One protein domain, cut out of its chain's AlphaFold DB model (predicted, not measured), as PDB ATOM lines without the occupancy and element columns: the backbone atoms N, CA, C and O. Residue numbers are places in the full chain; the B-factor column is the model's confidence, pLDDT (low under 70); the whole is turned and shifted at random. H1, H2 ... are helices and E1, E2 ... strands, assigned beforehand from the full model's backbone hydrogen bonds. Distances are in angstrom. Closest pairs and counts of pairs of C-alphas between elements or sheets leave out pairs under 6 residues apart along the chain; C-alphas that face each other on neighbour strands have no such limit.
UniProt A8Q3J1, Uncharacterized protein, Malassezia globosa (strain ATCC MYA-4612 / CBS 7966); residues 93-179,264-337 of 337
ATOM      1  N   ARG A  93      -3.450  24.265  23.011       88.56
ATOM      2  CA  ARG A  93      -4.535  23.487  22.397       88.56
ATOM      3  C   ARG A  93      -4.023  22.103  22.009       88.56
ATOM      4  O   ARG A  93      -3.166  21.984  21.141       88.56
ATOM      5  N   VAL A  94      -4.533  21.069  22.673       89.50
ATOM      6  CA  VAL A  94      -4.242  19.655  22.378       89.50
ATOM      7  C   VAL A  94      -5.451  18.999  21.719       89.50
ATOM      8  O   VAL A  94      -6.558  19.519  21.817       89.50
ATOM      9  N   GLY A  95      -5.248  17.876  21.026       89.12
ATOM     10  CA  GLY A  95      -6.337  17.198  20.311       89.12
ATOM     11  C   GLY A  95      -6.906  18.018  19.148       89.12
ATOM     12  O   GLY A  95      -8.051  17.810  18.762       89.12
ATOM     13  N   VAL A  96      -6.126  18.961  18.609       92.31
ATOM     14  CA  VAL A  96      -6.499  19.769  17.445       92.31
ATOM     15  C   VAL A  96      -5.687  19.364  16.222       92.31
ATOM     16  O   VAL A  96      -4.508  19.026  16.335       92.31
ATOM     17  N   THR A  97      -6.300  19.432  15.044       93.56
ATOM     18  CA  THR A  97      -5.632  19.179  13.759       93.56
ATOM     19  C   THR A  97      -5.750  20.407  12.874       93.56
ATOM     20  O   THR A  97      -6.861  20.817  12.554       93.56
ATOM     21  N   ILE A  98      -4.621  20.988  12.460       94.62
ATOM     22  CA  ILE A  98      -4.608  22.089  11.486       94.62
ATOM     23  C   ILE A  98      -5.069  21.545  10.131       94.62
ATOM     24  O   ILE A  98      -4.472  20.605   9.603       94.62
ATOM     25  N   THR A  99      -6.121  22.142   9.580       95.69
ATOM     26  CA  THR A  99      -6.745  21.742   8.313       95.69
ATOM     27  C   THR A  99      -6.485  22.724   7.180       95.69
ATOM     28  O   THR A  99      -6.587  22.321   6.025       95.69
ATOM     29  N   ASP A 100      -6.140  23.980   7.477       95.94
ATOM     30  CA  ASP A 100      -5.816  24.987   6.462       95.94
ATOM     31  C   ASP A 100      -4.904  26.087   7.025       95.94
ATOM     32  O   ASP A 100      -4.945  26.401   8.219       95.94
ATOM     33  N   VAL A 101      -4.109  26.697   6.144       94.06
ATOM     34  CA  VAL A 101      -3.318  27.906   6.416       94.06
ATOM     35  C   VAL A 101      -3.565  28.866   5.264       94.06
ATOM     36  O   VAL A 101      -3.290  28.522   4.117       94.06
ATOM     37  N   PHE A 102      -4.070  30.065   5.536       91.69
ATOM     38  CA  PHE A 102      -4.535  30.984   4.494       91.69
ATOM     39  C   PHE A 102      -4.169  32.445   4.803       91.69
ATOM     40  O   PHE A 102      -3.928  32.793   5.957       91.69
ATOM     41  N   PRO A 103      -4.063  33.328   3.795       88.25
ATOM     42  CA  PRO A 103      -3.925  34.763   4.034       88.25
ATOM     43  C   PRO A 103      -5.251  35.334   4.553       88.25
ATOM     44  O   PRO A 103      -6.284  35.128   3.920       88.25
ATOM     45  N   GLN A 104      -5.234  36.075   5.667       83.62
ATOM     46  CA  GLN A 104      -6.468  36.644   6.230       83.62
ATOM     47  C   GLN A 104      -7.113  37.660   5.277       83.62
ATOM     48  O   GLN A 104      -8.332  37.687   5.103       83.62
ATOM     49  N   HIS A 105      -6.291  38.468   4.605       73.94
ATOM     50  CA  HIS A 105      -6.734  39.324   3.516       73.94
ATOM     51  C   HIS A 105      -5.825  39.133   2.305       73.94
ATOM     52  O   HIS A 105      -4.605  39.173   2.407       73.94
ATOM     53  N   VAL A 106      -6.419  38.998   1.118       60.59
ATOM     54  CA  VAL A 106      -5.681  38.827  -0.149       60.59
ATOM     55  C   VAL A 106      -4.687  39.974  -0.404       60.59
ATOM     56  O   VAL A 106      -3.619  39.769  -0.986       60.59
ATOM     57  N   ASN A 107      -5.022  41.173   0.082       59.62
ATOM     58  CA  ASN A 107      -4.204  42.375  -0.056       59.62
ATOM     59  C   ASN A 107      -3.306  42.649   1.162       59.62
ATOM     60  O   ASN A 107      -2.332  43.385   1.014       59.62
ATOM     61  N   ASP A 108      -3.596  42.057   2.329       63.62
ATOM     62  CA  ASP A 108      -2.770  42.184   3.534       63.62
ATOM     63  C   ASP A 108      -2.039  40.869   3.817       63.62
ATOM     64  O   ASP A 108      -2.564  39.925   4.405       63.62
ATOM     65  N   LYS A 109      -0.786  40.818   3.368       63.84
ATOM     66  CA  LYS A 109       0.086  39.643   3.495       63.84
ATOM     67  C   LYS A 109       0.701  39.509   4.891       63.84
ATOM     68  O   LYS A 109       1.564  38.653   5.075       63.84
ATOM     69  N   ARG A 110       0.317  40.376   5.833       70.06
ATOM     70  CA  ARG A 110       0.912  40.470   7.172       70.06
ATOM     71  C   ARG A 110       0.158  39.647   8.211       70.06
ATOM     72  O   ARG A 110       0.701  39.442   9.287       70.06
ATOM     73  N   GLN A 111      -1.033  39.144   7.873       84.75
ATOM     74  CA  GLN A 111      -1.833  38.297   8.752       84.75
ATOM     75  C   GLN A 111      -2.180  36.954   8.120       84.75
ATOM     76  O   GLN A 111      -2.555  36.842   6.947       84.75
ATOM     77  N   PHE A 112      -2.083  35.923   8.946       88.75
ATOM     78  CA  PHE A 112      -2.259  34.533   8.576       88.75
ATOM     79  C   PHE A 112      -3.431  33.951   9.358       88.75
ATOM     80  O   PHE A 112      -3.480  34.046  10.583       88.75
ATOM     81  N   GLY A 113      -4.364  33.337   8.643       92.50
ATOM     82  CA  GLY A 113      -5.431  32.531   9.209       92.50
ATOM     83  C   GLY A 113      -5.006  31.070   9.333       92.50
ATOM     84  O   GLY A 113      -4.384  30.506   8.428       92.50
ATOM     85  N   LEU A 114      -5.359  30.456  10.456       95.06
ATOM     86  CA  LEU A 114      -5.296  29.019  10.682       95.06
ATOM     87  C   LEU A 114      -6.710  28.489  10.854       95.06
ATOM     88  O   LEU A 114      -7.453  28.991  11.696       95.06
ATOM     89  N   ARG A 115      -7.044  27.434  10.109       95.81
ATOM     90  CA  ARG A 115      -8.233  26.621  10.363       95.81
ATOM     91  C   ARG A 115      -7.810  25.309  11.005       95.81
ATOM     92  O   ARG A 115      -6.824  24.701  10.581       95.81
ATOM     93  N   PHE A 116      -8.530  24.881  12.033       95.19
ATOM     94  CA  PHE A 116      -8.248  23.631  12.727       95.19
ATOM     95  C   PHE A 116      -9.519  22.953  13.232       95.19
ATOM     96  O   PHE A 116     -10.498  23.612  13.574       95.19
ATOM     97  N   THR A 117      -9.490  21.623  13.288       96.12
ATOM     98  CA  THR A 117     -10.555  20.798  13.867       96.12
ATOM     99  C   THR A 117     -10.220  20.443  15.308       96.12
ATOM    100  O   THR A 117      -9.084  20.044  15.570       96.12
ATOM    101  N   THR A 118     -11.180  20.536  16.224       92.69
ATOM    102  CA  THR A 118     -11.063  19.987  17.586       92.69
ATOM    103  C   THR A 118     -11.315  18.476  17.610       92.69
ATOM    104  O   THR A 118     -11.762  17.892  16.620       92.69
ATOM    105  N   ALA A 119     -11.044  17.831  18.747       90.06
ATOM    106  CA  ALA A 119     -11.313  16.405  18.941       90.06
ATOM    107  C   ALA A 119     -12.799  16.048  18.740       90.06
ATOM    108  O   ALA A 119     -13.103  14.949  18.284       90.06
ATOM    109  N   ASP A 120     -13.699  16.999  19.003       91.06
ATOM    110  CA  ASP A 120     -15.150  16.847  18.846       91.06
ATOM    111  C   ASP A 120     -15.626  17.076  17.397       91.06
ATOM    112  O   ASP A 120     -16.819  17.007  17.105       91.06
ATOM    113  N   GLY A 121     -14.702  17.356  16.470       91.69
ATOM    114  CA  GLY A 121     -15.005  17.595  15.057       91.69
ATOM    115  C   GLY A 121     -15.378  19.042  14.719       91.69
ATOM    116  O   GLY A 121     -15.644  19.341  13.554       91.69
ATOM    117  N   GLU A 122     -15.371  19.954  15.693       93.69
ATOM    118  CA  GLU A 122     -15.699  21.364  15.476       93.69
ATOM    119  C   GLU A 122     -14.590  22.066  14.678       93.69
ATOM    120  O   GLU A 122     -13.406  21.949  15.002       93.69
ATOM    121  N   GLN A 123     -14.967  22.806  13.630       95.69
ATOM    122  CA  GLN A 123     -14.047  23.692  12.914       95.69
ATOM    123  C   GLN A 123     -13.911  25.019  13.649       95.69
ATOM    124  O   GLN A 123     -14.898  25.702  13.907       95.69
ATOM    125  N   MET A 124     -12.671  25.417  13.898       94.00
ATOM    126  CA  MET A 124     -12.324  26.709  14.467       94.00
ATOM    127  C   MET A 124     -11.345  27.445  13.555       94.00
ATOM    128  O   MET A 124     -10.586  26.830  12.801       94.00
ATOM    129  N   GLU A 125     -11.333  28.769  13.674       94.62
ATOM    130  CA  GLU A 125     -10.371  29.633  12.999       94.62
ATOM    131  C   GLU A 125      -9.712  30.594  13.987       94.62
ATOM    132  O   GLU A 125     -10.306  30.993  14.992       94.62
ATOM    133  N   ALA A 126      -8.465  30.956  13.702       91.69
ATOM    134  CA  ALA A 126      -7.731  31.978  14.434       91.69
ATOM    135  C   ALA A 126      -6.758  32.709  13.504       91.69
ATOM    136  O   ALA A 126      -6.252  32.125  12.545       91.69
ATOM    137  N   THR A 127      -6.492  33.979  13.802       91.56
ATOM    138  CA  THR A 127      -5.595  34.839  13.027       91.56
ATOM    139  C   THR A 127      -4.360  35.216  13.826       91.56
ATOM    140  O   THR A 127      -4.419  35.391  15.045       91.56
ATOM    141  N   PHE A 128      -3.234  35.341  13.127       89.75
ATOM    142  CA  PHE A 128      -1.934  35.621  13.725       89.75
ATOM    143  C   PHE A 128      -1.075  36.466  12.795       89.75
ATOM    144  O   PHE A 128      -1.140  36.316  11.575       89.75
ATOM    145  N   ASP A 129      -0.211  37.295  13.372       86.44
ATOM    146  CA  ASP A 129       0.813  38.015  12.615       86.44
ATOM    147  C   ASP A 129       2.021  37.108  12.330       86.44
ATOM    148  O   ASP A 129       2.671  37.215  11.295       86.44
ATOM    149  N   HIS A 130       2.310  36.135  13.198       87.44
ATOM    150  CA  HIS A 130       3.414  35.199  13.004       87.44
ATOM    151  C   HIS A 130       2.990  33.750  13.205       87.44
ATOM    152  O   HIS A 130       2.252  33.412  14.128       87.44
ATOM    153  N   ILE A 131       3.544  32.867  12.374       90.75
ATOM    154  CA  ILE A 131       3.406  31.419  12.539       90.75
ATOM    155  C   ILE A 131       4.802  30.818  12.677       90.75
ATOM    156  O   ILE A 131       5.647  30.991  11.795       90.75
ATOM    157  N   VAL A 132       5.040  30.098  13.778       91.81
ATOM    158  CA  VAL A 132       6.257  29.304  13.977       91.81
ATOM    159  C   VAL A 132       5.923  27.834  13.745       91.81
ATOM    160  O   VAL A 132       5.284  27.163  14.558       91.81
ATOM    161  N   PHE A 133       6.378  27.308  12.617       92.12
ATOM    162  CA  PHE A 133       6.323  25.881  12.352       92.12
ATOM    163  C   PHE A 133       7.407  25.192  13.174       92.12
ATOM    164  O   PHE A 133       8.583  25.447  12.941       92.12
ATOM    165  N   ALA A 134       7.006  24.339  14.120       90.38
ATOM    166  CA  ALA A 134       7.899  23.544  14.969       90.38
ATOM    167  C   ALA A 134       7.785  22.024  14.688       90.38
ATOM    168  O   ALA A 134       8.123  21.182  15.526       90.38
ATOM    169  N   SER A 135       7.278  21.667  13.503       88.94
ATOM    170  CA  SER A 135       6.955  20.295  13.108       88.94
ATOM    171  C   SER A 135       7.953  19.705  12.112       88.94
ATOM    172  O   SER A 135       8.947  20.328  11.725       88.94
ATOM    173  N   GLN A 136       7.710  18.459  11.702       89.12
ATOM    174  CA  GLN A 136       8.465  17.831  10.623       89.12
ATOM    175  C   GLN A 136       8.358  18.677   9.343       89.12
ATOM    176  O   GLN A 136       7.321  19.283   9.054       89.12
ATOM    177  N   ALA A 137       9.427  18.712   8.546       92.06
ATOM    178  CA  ALA A 137       9.474  19.523   7.337       92.06
ATOM    179  C   ALA A 137       8.433  19.083   6.301       92.06
ATOM    180  O   ALA A 137       7.892  19.924   5.592       92.06
ATOM    181  N   THR A 138       8.098  17.790   6.252       91.44
ATOM    182  CA  THR A 138       7.024  17.239   5.410       91.44
ATOM    183  C   THR A 138       5.665  17.825   5.781       91.44
ATOM    184  O   THR A 138       4.934  18.300   4.911       91.44
ATOM    185  N   GLN A 139       5.337  17.851   7.074       91.88
ATOM    186  CA  GLN A 139       4.100  18.438   7.576       91.88
ATOM    187  C   GLN A 139       4.079  19.950   7.330       91.88
ATOM    188  O   GLN A 139       3.116  20.471   6.769       91.88
ATOM    189  N   THR A 140       5.170  20.642   7.665       93.69
ATOM    190  CA  THR A 140       5.330  22.081   7.413       93.69
ATOM    191  C   THR A 140       5.161  22.424   5.935       93.69
ATOM    192  O   THR A 140       4.452  23.370   5.604       93.69
ATOM    193  N   ALA A 141       5.747  21.634   5.031       95.12
ATOM    194  CA  ALA A 141       5.611  21.837   3.594       95.12
ATOM    195  C   ALA A 141       4.154  21.710   3.136       95.12
ATOM    196  O   ALA A 141       3.709  22.529   2.341       95.12
ATOM    197  N   ARG A 142       3.387  20.746   3.666       95.31
ATOM    198  CA  ARG A 142       1.950  20.623   3.360       95.31
ATOM    199  C   ARG A 142       1.174  21.864   3.801       95.31
ATOM    200  O   ARG A 142       0.395  22.397   3.022       95.31
ATOM    201  N   MET A 143       1.418  22.360   5.015       95.31
ATOM    202  CA  MET A 143       0.772  23.585   5.510       95.31
ATOM    203  C   MET A 143       1.129  24.820   4.688       95.31
ATOM    204  O   MET A 143       0.251  25.597   4.319       95.31
ATOM    205  N   LEU A 144       2.405  24.982   4.350       93.94
ATOM    206  CA  LEU A 144       2.854  26.096   3.524       93.94
ATOM    207  C   LEU A 144       2.341  25.989   2.077       93.94
ATOM    208  O   LEU A 144       2.119  27.007   1.425       93.94
ATOM    209  N   GLU A 145       2.112  24.775   1.576       95.25
ATOM    210  CA  GLU A 145       1.513  24.532   0.264       95.25
ATOM    211  C   GLU A 145       0.038  24.940   0.232       95.25
ATOM    212  O   GLU A 145      -0.371  25.600  -0.722       95.25
ATOM    213  N   MET A 146      -0.736  24.657   1.290       94.56
ATOM    214  CA  MET A 146      -2.110  25.170   1.428       94.56
ATOM    215  C   MET A 146      -2.132  26.700   1.322       94.56
ATOM    216  O   MET A 146      -2.834  27.260   0.476       94.56
ATOM    217  N   TYR A 147      -1.256  27.369   2.074       91.75
ATOM    218  CA  TYR A 147      -1.101  28.821   2.008       91.75
ATOM    219  C   TYR A 147      -0.714  29.304   0.605       91.75
ATOM    220  O   TYR A 147      -1.337  30.213   0.053       91.75
ATOM    221  N   TYR A 148       0.274  28.664  -0.024       89.25
ATOM    222  CA  TYR A 148       0.722  29.000  -1.375       89.25
ATOM    223  C   TYR A 148      -0.381  28.828  -2.435       89.25
ATOM    224  O   TYR A 148      -0.477  29.633  -3.369       89.25
ATOM    225  N   HIS A 149      -1.253  27.828  -2.288       89.88
ATOM    226  CA  HIS A 149      -2.409  27.643  -3.163       89.88
ATOM    227  C   HIS A 149      -3.414  28.791  -3.049       89.88
ATOM    228  O   HIS A 149      -3.873  29.281  -4.084       89.88
ATOM    229  N   HIS A 150      -3.713  29.276  -1.839       88.56
ATOM    230  CA  HIS A 150      -4.576  30.452  -1.645       88.56
ATOM    231  C   HIS A 150      -3.993  31.706  -2.304       88.56
ATOM    232  O   HIS A 150      -4.697  32.434  -3.011       88.56
ATOM    233  N   LEU A 151      -2.678  31.914  -2.169       81.56
ATOM    234  CA  LEU A 151      -1.981  33.014  -2.843       81.56
ATOM    235  C   LEU A 151      -2.072  32.924  -4.373       81.56
ATOM    236  O   LEU A 151      -2.197  33.942  -5.048       81.56
ATOM    237  N   SER A 152      -2.025  31.712  -4.926       78.56
ATOM    238  CA  SER A 152      -2.039  31.479  -6.377       78.56
ATOM    239  C   SER A 152      -3.419  31.673  -7.015       78.56
ATOM    240  O   SER A 152      -3.507  31.921  -8.214       78.56
ATOM    241  N   ARG A 153      -4.499  31.556  -6.231       78.19
ATOM    242  CA  ARG A 153      -5.890  31.763  -6.684       78.19
ATOM    243  C   ARG A 153      -6.329  33.225  -6.648       78.19
ATOM    244  O   ARG A 153      -7.373  33.561  -7.197       78.19
ATOM    245  N   SER A 154      -5.554  34.075  -5.986       69.31
ATOM    246  CA  SER A 154      -5.848  35.496  -5.857       69.31
ATOM    247  C   SER A 154      -5.565  36.221  -7.177       69.31
ATOM    248  O   SER A 154      -4.464  36.131  -7.716       69.31
ATOM    249  N   SER A 155      -6.558  36.931  -7.716       53.41
ATOM    250  CA  SER A 155      -6.473  37.637  -9.001       53.41
ATOM    251  C   SER A 155      -5.329  38.669  -9.027       53.41
ATOM    252  O   SER A 155      -5.330  39.605  -8.231       53.41
ATOM    253  N   GLY A 156      -4.368  38.532  -9.953       61.31
ATOM    254  CA  GLY A 156      -3.280  39.501 -10.193       61.31
ATOM    255  C   GLY A 156      -1.917  38.865 -10.521       61.31
ATOM    256  O   GLY A 156      -1.774  37.645 -10.521       61.31
ATOM    257  N   ASN A 157      -0.876  39.685 -10.748       61.12
ATOM    258  CA  ASN A 157       0.529  39.263 -10.971       61.12
ATOM    259  C   ASN A 157       1.212  38.703  -9.692       61.12
ATOM    260  O   ASN A 157       2.403  38.908  -9.447       61.12
ATOM    261  N   PHE A 158       0.458  38.014  -8.833       64.00
ATOM    262  CA  PHE A 158       0.856  37.679  -7.466       64.00
ATOM    263  C   PHE A 158       1.938  36.596  -7.392       64.00
ATOM    264  O   PHE A 158       2.807  36.656  -6.522       64.00
ATOM    265  N   LEU A 159       1.946  35.652  -8.341       66.88
ATOM    266  CA  LEU A 159       2.982  34.615  -8.455       66.88
ATOM    267  C   LEU A 159       4.399  35.193  -8.602       66.88
ATOM    268  O   LEU A 159       5.370  34.519  -8.249       66.88
ATOM    269  N   SER A 160       4.501  36.434  -9.083       70.44
ATOM    270  CA  SER A 160       5.750  37.180  -9.238       70.44
ATOM    271  C   SER A 160       6.108  38.024  -8.010       70.44
ATOM    272  O   SER A 160       7.146  38.678  -8.014       70.44
ATOM    273  N   SER A 161       5.276  38.036  -6.961       77.25
ATOM    274  CA  SER A 161       5.555  38.822  -5.758       77.25
ATOM    275  C   SER A 161       6.715  38.227  -4.942       77.25
ATOM    276  O   SER A 161       6.834  36.996  -4.875       77.25
ATOM    277  N   PRO A 162       7.533  39.059  -4.263       79.25
ATOM    278  CA  PRO A 162       8.640  38.580  -3.426       79.25
ATOM    279  C   PRO A 162       8.198  37.554  -2.374       79.25
ATOM    280  O   PRO A 162       8.873  36.556  -2.139       79.25
ATOM    281  N   HIS A 163       7.008  37.750  -1.798       80.56
ATOM    282  CA  HIS A 163       6.421  36.833  -0.819       80.56
ATOM    283  C   HIS A 163       6.128  35.443  -1.398       80.56
ATOM    284  O   HIS A 163       6.501  34.429  -0.810       80.56
ATOM    285  N   SER A 164       5.513  35.373  -2.583       81.69
ATOM    286  CA  SER A 164       5.226  34.099  -3.257       81.69
ATOM    287  C   SER A 164       6.490  33.374  -3.704       81.69
ATOM    288  O   SER A 164       6.542  32.146  -3.646       81.69
ATOM    289  N   GLN A 165       7.512  34.113  -4.141       84.81
ATOM    290  CA  GLN A 165       8.820  33.539  -4.466       84.81
ATOM    291  C   GLN A 165       9.488  32.958  -3.217       84.81
ATOM    292  O   GLN A 165       9.968  31.827  -3.254       84.81
ATOM    293  N   ARG A 166       9.438  33.673  -2.087       87.50
ATOM    294  CA  ARG A 166       9.969  33.197  -0.804       87.50
ATOM    295  C   ARG A 166       9.241  31.955  -0.292       87.50
ATOM    296  O   ARG A 166       9.902  30.987   0.068       87.50
ATOM    297  N   CYS A 167       7.905  31.932  -0.335       89.00
ATOM    298  CA  CYS A 167       7.118  30.744   0.024       89.00
ATOM    299  C   CYS A 167       7.512  29.529  -0.831       89.00
ATOM    300  O   CYS A 167       7.660  28.420  -0.322       89.00
ATOM    301  N   ARG A 168       7.753  29.738  -2.133       90.56
ATOM    302  CA  ARG A 168       8.227  28.683  -3.038       90.56
ATOM    303  C   ARG A 168       9.618  28.175  -2.656       90.56
ATOM    304  O   ARG A 168       9.811  26.969  -2.573       90.56
ATOM    305  N   GLN A 169      10.561  29.069  -2.361       93.19
ATOM    306  CA  GLN A 169      11.912  28.699  -1.913       93.19
ATOM    307  C   GLN A 169      11.893  27.932  -0.582       93.19
ATOM    308  O   GLN A 169      12.657  26.981  -0.396       93.19
ATOM    309  N   GLN A 170      11.004  28.323   0.338       94.06
ATOM    310  CA  GLN A 170      10.771  27.613   1.597       94.06
ATOM    311  C   GLN A 170      10.247  26.197   1.325       94.06
ATOM    312  O   GLN A 170      10.833  25.235   1.820       94.06
ATOM    313  N   LEU A 171       9.223  26.046   0.475       95.12
ATOM    314  CA  LEU A 171       8.689  24.742   0.058       95.12
ATOM    315  C   LEU A 171       9.752  23.852  -0.597       95.12
ATOM    316  O   LEU A 171       9.890  22.686  -0.233       95.12
ATOM    317  N   GLU A 172      10.521  24.396  -1.538       95.25
ATOM    318  CA  GLU A 172      11.607  23.677  -2.210       95.25
ATOM    319  C   GLU A 172      12.677  23.204  -1.224       95.25
ATOM    320  O   GLU A 172      13.163  22.080  -1.344       95.25
ATOM    321  N   SER A 173      13.025  24.026  -0.230       95.38
ATOM    322  CA  SER A 173      14.003  23.658   0.799       95.38
ATOM    323  C   SER A 173      13.451  22.585   1.748       95.38
ATOM    324  O   SER A 173      14.133  21.600   2.019       95.38
ATOM    325  N   LEU A 174      12.200  22.710   2.206       95.12
ATOM    326  CA  LEU A 174      11.562  21.718   3.084       95.12
ATOM    327  C   LEU A 174      11.418  20.351   2.398       95.12
ATOM    328  O   LEU A 174      11.684  19.322   3.013       95.12
ATOM    329  N   ARG A 175      11.071  20.325   1.104       95.31
ATOM    330  CA  ARG A 175      10.918  19.089   0.312       95.31
ATOM    331  C   ARG A 175      12.221  18.328   0.075       95.31
ATOM    332  O   ARG A 175      12.179  17.146  -0.245       95.31
ATOM    333  N   ARG A 176      13.373  18.983   0.229       94.81
ATOM    334  CA  ARG A 176      14.697  18.345   0.138       94.81
ATOM    335  C   ARG A 176      15.096  17.605   1.418       94.81
ATOM    336  O   ARG A 176      16.132  16.944   1.440       94.81
ATOM    337  N   MET A 177      14.315  17.725   2.490       91.88
ATOM    338  CA  MET A 177      14.569  17.015   3.740       91.88
ATOM    339  C   MET A 177      14.014  15.597   3.653       91.88
ATOM    340  O   MET A 177      12.843  15.391   3.343       91.88
ATOM    341  N   ARG A 178      14.871  14.610   3.926       90.88
ATOM    342  CA  ARG A 178      14.518  13.190   3.876       90.88
ATOM    343  C   ARG A 178      14.015  12.726   5.236       90.88
ATOM    344  O   ARG A 178      14.594  13.073   6.262       90.88
ATOM    345  N   TYR A 179      12.980  11.898   5.215       89.38
ATOM    346  CA  TYR A 179      12.431  11.235   6.390       89.38
ATOM    347  C   TYR A 179      12.363   9.729   6.155       89.38
ATOM    348  O   TYR A 179      12.154   9.289   5.024       89.38
ATOM    349  N   GLN A 264      22.146  16.875   0.534       93.94
ATOM    350  CA  GLN A 264      21.082  17.752   0.042       93.94
ATOM    351  C   GLN A 264      20.250  18.347   1.190       93.94
ATOM    352  O   GLN A 264      19.921  19.533   1.171       93.94
ATOM    353  N   GLY A 265      19.930  17.532   2.200       92.50
ATOM    354  CA  GLY A 265      19.212  17.966   3.392       92.50
ATOM    355  C   GLY A 265      20.006  19.004   4.180       92.50
ATOM    356  O   GLY A 265      19.448  20.023   4.570       92.50
ATOM    357  N   ARG A 266      21.318  18.807   4.363       90.81
ATOM    358  CA  ARG A 266      22.198  19.798   4.997       90.81
ATOM    359  C   ARG A 266      22.145  21.133   4.265       90.81
ATOM    360  O   ARG A 266      21.926  22.152   4.915       90.81
ATOM    361  N   ASP A 267      22.323  21.122   2.951       90.50
ATOM    362  CA  ASP A 267      22.347  22.348   2.154       90.50
ATOM    363  C   ASP A 267      20.981  23.058   2.219       90.50
ATOM    364  O   ASP A 267      20.909  24.271   2.388       90.50
ATOM    365  N   ALA A 268      19.877  22.302   2.218       92.50
ATOM    366  CA  ALA A 268      18.537  22.854   2.407       92.50
ATOM    367  C   ALA A 268      18.323  23.481   3.799       92.50
ATOM    368  O   ALA A 268      17.643  24.502   3.919       92.50
ATOM    369  N   ARG A 269      18.921  22.921   4.861       90.25
ATOM    370  CA  ARG A 269      18.868  23.514   6.212       90.25
ATOM    371  C   ARG A 269      19.567  24.864   6.286       90.25
ATOM    372  O   ARG A 269      19.151  25.699   7.088       90.25
ATOM    373  N   GLN A 270      20.584  25.100   5.457       87.88
ATOM    374  CA  GLN A 270      21.307  26.374   5.440       87.88
ATOM    375  C   GLN A 270      20.427  27.550   5.016       87.88
ATOM    376  O   GLN A 270      20.638  28.673   5.475       87.88
ATOM    377  N   SER A 271      19.376  27.287   4.236       89.88
ATOM    378  CA  SER A 271      18.353  28.280   3.905       89.88
ATOM    379  C   SER A 271      17.609  28.803   5.143       89.88
ATOM    380  O   SER A 271      17.144  29.940   5.146       89.88
ATOM    381  N   PHE A 272      17.514  28.000   6.208       89.06
ATOM    382  CA  PHE A 272      16.797  28.336   7.443       89.06
ATOM    383  C   PHE A 272      17.722  28.667   8.614       89.06
ATOM    384  O   PHE A 272      17.323  29.396   9.524       89.06
ATOM    385  N   PHE A 273      18.954  28.161   8.600       86.75
ATOM    386  CA  PHE A 273      19.908  28.322   9.691       86.75
ATOM    387  C   PHE A 273      21.336  28.435   9.153       86.75
ATOM    388  O   PHE A 273      21.833  27.531   8.485       86.75
ATOM    389  N   LEU A 274      22.049  29.496   9.514       81.06
ATOM    390  CA  LEU A 274      23.451  29.682   9.142       81.06
ATOM    391  C   LEU A 274      24.352  29.434  10.348       81.06
ATOM    392  O   LEU A 274      24.158  30.022  11.411       81.06
ATOM    393  N   THR A 275      25.375  28.600  10.188       70.81
ATOM    394  CA  THR A 275      26.392  28.381  11.223       70.81
ATOM    395  C   THR A 275      27.522  29.396  11.048       70.81
ATOM    396  O   THR A 275      28.306  29.316  10.108       70.81
ATOM    397  N   ARG A 276      27.646  30.358  11.965       63.94
ATOM    398  CA  ARG A 276      28.772  31.302  12.044       63.94
ATOM    399  C   ARG A 276      29.864  30.738  12.957       63.94
ATOM    400  O   ARG A 276      30.033  31.206  14.076       63.94
ATOM    401  N   GLY A 277      30.591  29.720  12.495       59.72
ATOM    402  CA  GLY A 277      31.751  29.159  13.211       59.72
ATOM    403  C   GLY A 277      31.517  28.890  14.709       59.72
ATOM    404  O   GLY A 277      30.387  28.664  15.147       59.72
ATOM    405  N   ALA A 278      32.589  28.916  15.507       54.66
ATOM    406  CA  ALA A 278      32.520  28.765  16.959       54.66
ATOM    407  C   ALA A 278      33.047  30.012  17.687       54.66
ATOM    408  O   ALA A 278      34.196  30.403  17.485       54.66
ATOM    409  N   LYS A 279      32.249  30.601  18.587       45.66
ATOM    410  CA  LYS A 279      32.742  31.547  19.609       45.66
ATOM    411  C   LYS A 279      32.893  30.792  20.927       45.66
ATOM    412  O   LYS A 279      31.962  30.118  21.356       45.66
ATOM    413  N   HIS A 280      34.068  30.872  21.556       49.56
ATOM    414  CA  HIS A 280      34.391  30.139  22.794       49.56
ATOM    415  C   HIS A 280      34.113  28.621  22.709       49.56
ATOM    416  O   HIS A 280      33.646  28.010  23.665       49.56
ATOM    417  N   GLY A 281      34.334  28.014  21.538       51.44
ATOM    418  CA  GLY A 281      34.078  26.585  21.311       51.44
ATOM    419  C   GLY A 281      32.604  26.202  21.108       51.44
ATOM    420  O   GLY A 281      32.327  25.054  20.760       51.44
ATOM    421  N   ARG A 282      31.656  27.142  21.243       49.75
ATOM    422  CA  ARG A 282      30.230  26.908  20.970       49.75
ATOM    423  C   ARG A 282      29.879  27.334  19.544       49.75
ATOM    424  O   ARG A 282      30.193  28.472  19.178       49.75
ATOM    425  N   PRO A 283      29.236  26.469  18.736       57.16
ATOM    426  CA  PRO A 283      28.727  26.868  17.431       57.16
ATOM    427  C   PRO A 283      27.760  28.040  17.606       57.16
ATOM    428  O   PRO A 283      26.832  27.943  18.408       57.16
ATOM    429  N   THR A 284      27.964  29.146  16.888       63.88
ATOM    430  CA  THR A 284      26.953  30.213  16.853       63.88
ATOM    431  C   THR A 284      26.106  30.045  15.607       63.88
ATOM    432  O   THR A 284      26.618  30.129  14.495       63.88
ATOM    433  N   SER A 285      24.819  29.762  15.776       66.12
ATOM    434  CA  SER A 285      23.851  29.736  14.680       66.12
ATOM    435  C   SER A 285      23.089  31.055  14.624       66.12
ATOM    436  O   SER A 285      22.693  31.591  15.658       66.12
ATOM    437  N   VAL A 286      22.868  31.564  13.417       76.88
ATOM    438  CA  VAL A 286      21.960  32.684  13.143       76.88
ATOM    439  C   VAL A 286      20.846  32.219  12.210       76.88
ATOM    440  O   VAL A 286      20.965  31.183  11.552       76.88
ATOM    441  N   LEU A 287      19.753  32.974  12.172       83.62
ATOM    442  CA  LEU A 287      18.642  32.702  11.268       83.62
ATOM    443  C   LEU A 287      19.108  32.798   9.809       83.62
ATOM    444  O   LEU A 287      19.896  33.678   9.456       83.62
ATOM    445  N   GLY A 288      18.662  31.849   8.991       85.50
ATOM    446  CA  GLY A 288      18.938  31.821   7.560       85.50
ATOM    447  C   GLY A 288      18.023  32.753   6.761       85.50
ATOM    448  O   GLY A 288      17.047  33.281   7.298       85.50
ATOM    449  N   PRO A 289      18.316  32.942   5.464       86.44
ATOM    450  CA  PRO A 289      17.612  33.896   4.610       86.44
ATOM    451  C   PRO A 289      16.117  33.607   4.434       86.44
ATOM    452  O   PRO A 289      15.392  34.520   4.059       86.44
ATOM    453  N   LEU A 290      15.648  32.380   4.695       90.81
ATOM    454  CA  LEU A 290      14.238  31.991   4.570       90.81
ATOM    455  C   LEU A 290      13.446  32.041   5.889       90.81
ATOM    456  O   LEU A 290      12.294  31.606   5.911       90.81
ATOM    457  N   GLN A 291      14.025  32.565   6.973       89.25
ATOM    458  CA  GLN A 291      13.330  32.792   8.248       89.25
ATOM    459  C   GLN A 291      12.646  34.161   8.277       89.25
ATOM    460  O   GLN A 291      13.246  35.158   7.878       89.25
ATOM    461  N   GLY A 292      11.419  34.231   8.788       84.81
ATOM    462  CA  GLY A 292      10.713  35.494   9.003       84.81
ATOM    463  C   GLY A 292      10.237  36.180   7.711       84.81
ATOM    464  O   GLY A 292      10.165  35.531   6.654       84.81
ATOM    465  N   PRO A 293       9.885  37.480   7.783       77.56
ATOM    466  CA  PRO A 293       9.252  38.206   6.683       77.56
ATOM    467  C   PRO A 293      10.176  38.372   5.461       77.56
ATOM    468  O   PRO A 293      11.402  38.283   5.593       77.56
ATOM    469  N   PRO A 294       9.623  38.626   4.256       65.25
ATOM    470  CA  PRO A 294      10.398  38.767   3.022       65.25
ATOM    471  C   PRO A 294      11.491  39.838   3.059       65.25
ATOM    472  O   PRO A 294      12.534  39.637   2.440       65.25
ATOM    473  N   GLU A 295      11.268  40.921   3.804       60.66
ATOM    474  CA  GLU A 295      12.184  42.061   3.930       60.66
ATOM    475  C   GLU A 295      13.107  41.973   5.161       60.66
ATOM    476  O   GLU A 295      13.852  42.909   5.450       60.66
ATOM    477  N   ALA A 296      13.107  40.846   5.891       56.56
ATOM    478  CA  ALA A 296      14.006  40.668   7.027       56.56
ATOM    479  C   ALA A 296      15.478  40.759   6.569       56.56
ATOM    480  O   ALA A 296      15.877  40.031   5.651       56.56
ATOM    481  N   PRO A 297      16.315  41.611   7.194       48.44
ATOM    482  CA  PRO A 297      17.709  41.739   6.800       48.44
ATOM    483  C   PRO A 297      18.431  40.393   6.941       48.44
ATOM    484  O   PRO A 297      18.478  39.791   8.013       48.44
ATOM    485  N   VAL A 298      19.047  39.954   5.838       46.34
ATOM    486  CA  VAL A 298      19.779  38.677   5.675       46.34
ATOM    487  C   VAL A 298      20.962  38.543   6.655       46.34
ATOM    488  O   VAL A 298      21.525  37.461   6.847       46.34
ATOM    489  N   HIS A 299      21.349  39.637   7.316       48.25
ATOM    490  CA  HIS A 299      22.477  39.703   8.234       48.25
ATOM    491  C   HIS A 299      22.092  40.361   9.551       48.25
ATOM    492  O   HIS A 299      22.397  41.516   9.824       48.25
ATOM    493  N   VAL A 300      21.475  39.574  10.421       48.62
ATOM    494  CA  VAL A 300      21.352  39.945  11.824       48.62
ATOM    495  C   VAL A 300      22.723  39.742  12.492       48.62
ATOM    496  O   VAL A 300      23.236  38.620  12.584       48.62
ATOM    497  N   HIS A 301      23.385  40.829  12.895       42.44
ATOM    498  CA  HIS A 301      24.732  40.786  13.478       42.44
ATOM    499  C   HIS A 301      24.723  40.623  15.006       42.44
ATOM    500  O   HIS A 301      25.746  40.246  15.584       42.44
ATOM    501  N   SER A 302      23.568  40.788  15.658       46.56
ATOM    502  CA  SER A 302      23.409  40.641  17.108       46.56
ATOM    503  C   SER A 302      22.024  40.109  17.519       46.56
ATOM    504  O   SER A 302      21.033  40.332  16.833       46.56
ATOM    505  N   GLN A 303      21.920  39.445  18.681       43.03
ATOM    506  CA  GLN A 303      20.624  39.019  19.253       43.03
ATOM    507  C   GLN A 303      19.644  40.192  19.457       43.03
ATOM    508  O   GLN A 303      18.440  39.998  19.358       43.03
ATOM    509  N   ARG A 304      20.142  41.414  19.702       38.66
ATOM    510  CA  ARG A 304      19.302  42.619  19.828       38.66
ATOM    511  C   ARG A 304      18.708  43.071  18.491       38.66
ATOM    512  O   ARG A 304      17.562  43.503  18.469       38.66
ATOM    513  N   GLU A 305      19.438  42.921  17.389       44.38
ATOM    514  CA  GLU A 305      18.920  43.165  16.034       44.38
ATOM    515  C   GLU A 305      18.027  42.021  15.540       44.38
ATOM    516  O   GLU A 305      17.179  42.253  14.690       44.38
ATOM    517  N   ALA A 306      18.160  40.806  16.087       46.22
ATOM    518  CA  ALA A 306      17.301  39.659  15.759       46.22
ATOM    519  C   ALA A 306      15.857  39.853  16.225       46.22
ATOM    520  O   ALA A 306      14.937  39.292  15.638       46.22
ATOM    521  N   CYS A 307      15.675  40.645  17.284       39.81
ATOM    522  CA  CYS A 307      14.374  40.964  17.856       39.81
ATOM    523  C   CYS A 307      13.728  42.216  17.233       39.81
ATOM    524  O   CYS A 307      12.560  42.491  17.492       39.81
ATOM    525  N   ALA A 308      14.462  42.982  16.419       40.38
ATOM    526  CA  ALA A 308      13.941  44.164  15.728       40.38
ATOM    527  C   ALA A 308      12.891  43.872  14.619       40.38
ATOM    528  O   ALA A 308      11.957  44.665  14.509       40.38
ATOM    529  N   PRO A 309      12.949  42.757  13.847       47.53
ATOM    530  CA  PRO A 309      11.977  42.439  12.794       47.53
ATOM    531  C   PRO A 309      10.590  42.053  13.320       47.53
ATOM    532  O   PRO A 309       9.634  42.074  12.555       47.53
ATOM    533  N   PHE A 310      10.454  41.731  14.611       48.97
ATOM    534  CA  PHE A 310       9.159  41.399  15.225       48.97
ATOM    535  C   PHE A 310       8.201  42.598  15.326       48.97
ATOM    536  O   PHE A 310       7.097  42.449  15.831       48.97
ATOM    537  N   ARG A 311       8.616  43.809  14.925       48.47
ATOM    538  CA  ARG A 311       7.869  45.042  15.219       48.47
ATOM    539  C   ARG A 311       7.034  45.613  14.071       48.47
ATOM    540  O   ARG A 311       6.366  46.614  14.313       48.47
ATOM    541  N   SER A 312       7.033  45.039  12.861       52.94
ATOM    542  CA  SER A 312       6.231  45.633  11.769       52.94
ATOM    543  C   SER A 312       5.663  44.707  10.694       52.94
ATOM    544  O   SER A 312       4.729  45.140  10.019       52.94
ATOM    545  N   GLU A 313       6.170  43.485  10.492       66.94
ATOM    546  CA  GLU A 313       5.682  42.612   9.411       66.94
ATOM    547  C   GLU A 313       5.557  41.151   9.831       66.94
ATOM    548  O   GLU A 313       6.518  40.549  10.310       66.94
ATOM    549  N   GLY A 314       4.377  40.577   9.586       77.88
ATOM    550  CA  GLY A 314       4.105  39.172   9.824       77.88
ATOM    551  C   GLY A 314       4.939  38.226   8.957       77.88
ATOM    552  O   GLY A 314       5.355  38.562   7.846       77.88
ATOM    553  N   GLY A 315       5.193  37.012   9.447       85.88
ATOM    554  CA  GLY A 315       6.043  36.062   8.727       85.88
ATOM    555  C   GLY A 315       6.057  34.641   9.277       85.88
ATOM    556  O   GLY A 315       5.654  34.384  10.413       85.88
ATOM    557  N   PHE A 316       6.571  33.731   8.446       89.94
ATOM    558  CA  PHE A 316       6.776  32.326   8.784       89.94
ATOM    559  C   PHE A 316       8.159  32.092   9.384       89.94
ATOM    560  O   PHE A 316       9.177  32.481   8.808       89.94
ATOM    561  N   TRP A 317       8.189  31.387  10.507       91.12
ATOM    562  CA  TRP A 317       9.407  30.956  11.178       91.12
ATOM    563  C   TRP A 317       9.444  29.435  11.245       91.12
ATOM    564  O   TRP A 317       8.406  28.781  11.334       91.12
ATOM    565  N   PHE A 318      10.647  28.874  11.209       90.75
ATOM    566  CA  PHE A 318      10.856  27.438  11.090       90.75
ATOM    567  C   PHE A 318      11.796  26.955  12.185       90.75
ATOM    568  O   PHE A 318      12.934  27.411  12.307       90.75
ATOM    569  N   CYS A 319      11.329  25.987  12.951       86.00
ATOM    570  CA  CYS A 319      12.111  25.139  13.826       86.00
ATOM    571  C   CYS A 319      11.532  23.717  13.751       86.00
ATOM    572  O   CYS A 319      10.517  23.467  13.112       86.00
ATOM    573  N   GLY A 320      12.217  22.731  14.305       79.69
ATOM    574  CA  GLY A 320      11.752  21.347  14.237       79.69
ATOM    575  C   GLY A 320      12.896  20.374  14.422       79.69
ATOM    576  O   GLY A 320      14.051  20.789  14.543       79.69
ATOM    577  N   SER A 321      12.588  19.079  14.404       75.50
ATOM    578  CA  SER A 321      13.592  18.024  14.595       75.50
ATOM    579  C   SER A 321      14.757  18.135  13.613       75.50
ATOM    580  O   SER A 321      15.886  17.829  13.960       75.50
ATOM    581  N   TRP A 322      14.512  18.647  12.410       84.38
ATOM    582  CA  TRP A 322      15.520  18.830  11.371       84.38
ATOM    583  C   TRP A 322      16.445  20.040  11.592       84.38
ATOM    584  O   TRP A 322      17.467  20.134  10.917       84.38
ATOM    585  N   SER A 323      16.142  20.961  12.513       77.75
ATOM    586  CA  SER A 323      17.011  22.111  12.836       77.75
ATOM    587  C   SER A 323      18.368  21.686  13.437       77.75
ATOM    588  O   SER A 323      18.605  20.507  13.699       77.75
ATOM    589  N   TYR A 324      19.325  22.613  13.594       72.31
ATOM    590  CA  TYR A 324      20.623  22.261  14.193       72.31
ATOM    591  C   TYR A 324      20.466  21.852  15.666       72.31
ATOM    592  O   TYR A 324      19.966  22.618  16.484       72.31
ATOM    593  N   GLY A 325      20.948  20.654  15.991       56.22
ATOM    594  CA  GLY A 325      20.753  19.973  17.271       56.22
ATOM    595  C   GLY A 325      20.603  18.470  17.020       56.22
ATOM    596  O   GLY A 325      20.517  18.050  15.865       56.22
ATOM    597  N   VAL A 326      20.617  17.641  18.067       40.94
ATOM    598  CA  VAL A 326      20.316  16.210  17.897       40.94
ATOM    599  C   VAL A 326      18.796  16.070  17.692       40.94
ATOM    600  O   VAL A 326      18.041  16.529  18.552       40.94
ATOM    601  N   PRO A 327      18.328  15.465  16.584       43.88
ATOM    602  CA  PRO A 327      16.909  15.325  16.261       43.88
ATOM    603  C   PRO A 327      16.268  14.255  17.158       43.88
ATOM    604  O   PRO A 327      16.107  13.108  16.750       43.88
ATOM    605  N   LEU A 328      15.950  14.585  18.413       38.75
ATOM    606  CA  LEU A 328      15.323  13.630  19.339       38.75
ATOM    607  C   LEU A 328      13.833  13.876  19.584       38.75
ATOM    608  O   LEU A 328      13.187  12.995  20.137       38.75
ATOM    609  N   LEU A 329      13.265  15.012  19.159       35.28
ATOM    610  CA  LEU A 329      11.865  15.352  19.436       35.28
ATOM    611  C   LEU A 329      11.159  15.905  18.196       35.28
ATOM    612  O   LEU A 329      11.671  16.802  17.525       35.28
ATOM    613  N   GLU A 330       9.974  15.369  17.912       40.50
ATOM    614  CA  GLU A 330       9.115  15.720  16.780       40.50
ATOM    615  C   GLU A 330       7.717  16.109  17.273       40.50
ATOM    616  O   GLU A 330       7.218  15.525  18.230       40.50
ATOM    617  N   GLY A 331       7.077  17.070  16.594       39.41
ATOM    618  CA  GLY A 331       5.627  17.284  16.700       39.41
ATOM    619  C   GLY A 331       5.141  18.424  17.601       39.41
ATOM    620  O   GLY A 331       4.119  18.258  18.259       39.41
ATOM    621  N   ALA A 332       5.798  19.589  17.615       35.62
ATOM    622  CA  ALA A 332       5.252  20.784  18.267       35.62
ATOM    623  C   ALA A 332       4.831  21.851  17.239       35.62
ATOM    624  O   ALA A 332       5.353  21.910  16.131       35.62
ATOM    625  N   PHE A 333       3.900  22.722  17.614       31.62
ATOM    626  CA  PHE A 333       3.615  23.983  16.925       31.62
ATOM    627  C   PHE A 333       3.570  25.072  17.982       31.62
ATOM    628  O   PHE A 333       3.001  24.859  19.052       31.62
ATOM    629  N   LEU A 334       4.176  26.219  17.696       35.09
ATOM    630  CA  LEU A 334       4.137  27.363  18.593       35.09
ATOM    631  C   LEU A 334       3.628  28.562  17.805       35.09
ATOM    632  O   LEU A 334       4.091  28.843  16.704       35.09
ATOM    633  N   VAL A 335       2.642  29.252  18.353       29.94
ATOM    634  CA  VAL A 335       2.091  30.452  17.731       29.94
ATOM    635  C   VAL A 335       2.324  31.608  18.687       29.94
ATOM    636  O   VAL A 335       2.088  31.471  19.887       29.94
ATOM    637  N   VAL A 336       2.868  32.707  18.168       29.95
ATOM    638  CA  VAL A 336       3.193  33.906  18.947       29.95
ATOM    639  C   VAL A 336       2.250  35.011  18.492       29.95
ATOM    640  O   VAL A 336       2.149  35.261  17.291       29.95
ATOM    641  N   HIS A 337       1.552  35.607  19.457       32.38
ATOM    642  CA  HIS A 337       0.718  36.790  19.265       32.38
ATOM    643  C   HIS A 337       1.557  38.061  19.240       32.38
ATOM    644  O   HIS A 337       2.533  38.131  20.027       32.38
TER     645      HIS A 337
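This is residues 93 to 179 and 264 to 337 of the 337 residues of an uncharacterized protein of Malassezia globosa (strain ATCC MYA-4612 / CBS 7966) (UniProt A8Q3J1). Two small three-stranded sheets, E1 E2 E3 and E7 E4 E8, sit next to each other, and the long helix H1 packs along E1 and reaches E4 with its first residues. H2 folds back beside H1, the hairpin E5 E6 makes one end of the longest axis, and a long loop with two short helices, H4 and H5, leads from this hairpin back to E7. The 161 printed residues hold five named helices and eight named strands, in the order E1 E2 E3 E4 H1 H2 H3 E5 E6 H4 H5 E7 E8, of mixed class. The first sheet and the pair E5 E6 are antiparallel; the sheet E7 E4 E8 is mixed. The whole is compact, with a radius of gyration of the C-alphas of 16.2 A and spans of 51 by 37 by 30 A.

E1, residues 97 to 103, begins with C-alpha 97 at (-5.632, 19.179, 13.759) and is 18.4 A long. E2 is residues 112 to 117, E3 residues 123 to 128 and E4 residues 130 to 134. H1, residues 137 to 153, is 24.1 A long, and H2, residues 162 to 175, 20.0 A. H3 is residues 264 to 270, E5 residues 273 to 279 and E6 residues 282 to 287. H4 is residues 303 to 306, H5 residues 308 to 311 and E7 residues 315 to 318. E8, residues 332 to 336, ends with C-alpha 336 at (3.193, 33.906, 18.947).

E1, E2 and E3 form a meander, each strand the antiparallel neighbour of the one before, with N 99 and O 115 at 2.8 A and N 114 and O 126 at 2.8 A. H1 is on this sheet, over E1, at a height of 6.6 A over the sheet; their closest C-alphas, of Phe 102 and Tyr 147, are 4.8 A apart. In the other sheet E4 is the inner strand, parallel to E7 with N 133 and O 317 at 2.8 A, and antiparallel to E8 with N 132 and O 334 at 3.3 A. H1 and H2 form a helical hairpin and touch at a shallow tilt of 30 degrees, closest at the C-alphas of Ala 137 and Leu 174, 5.2 A. H3 and H2 only just touch, with 3 pairs of C-alphas within 8 A, the closest being Ser 173 and Ala 268 at 4.9 A. E5 and E6 form a hairpin, with N 276 and O 284 at 2.7 A. H4 and H5 meet only through their link. In H1, H2 and H3 every O i to N i+4 pair is within hydrogen-bond range; H4 and H5 are too short for such a pair.

The C-alphas farthest apart, of Ser 155 and His 280, are 52.3 A apart. Residues 180 to 263 are not printed, and C-alphas 179 and 264 are 12.6 A apart across the cut. The links E6 to H4 and E7 to E8 are long. The mean pLDDT of the printed part is 76.0; residues 294 to 313 and 325 to 337 are among those under 70.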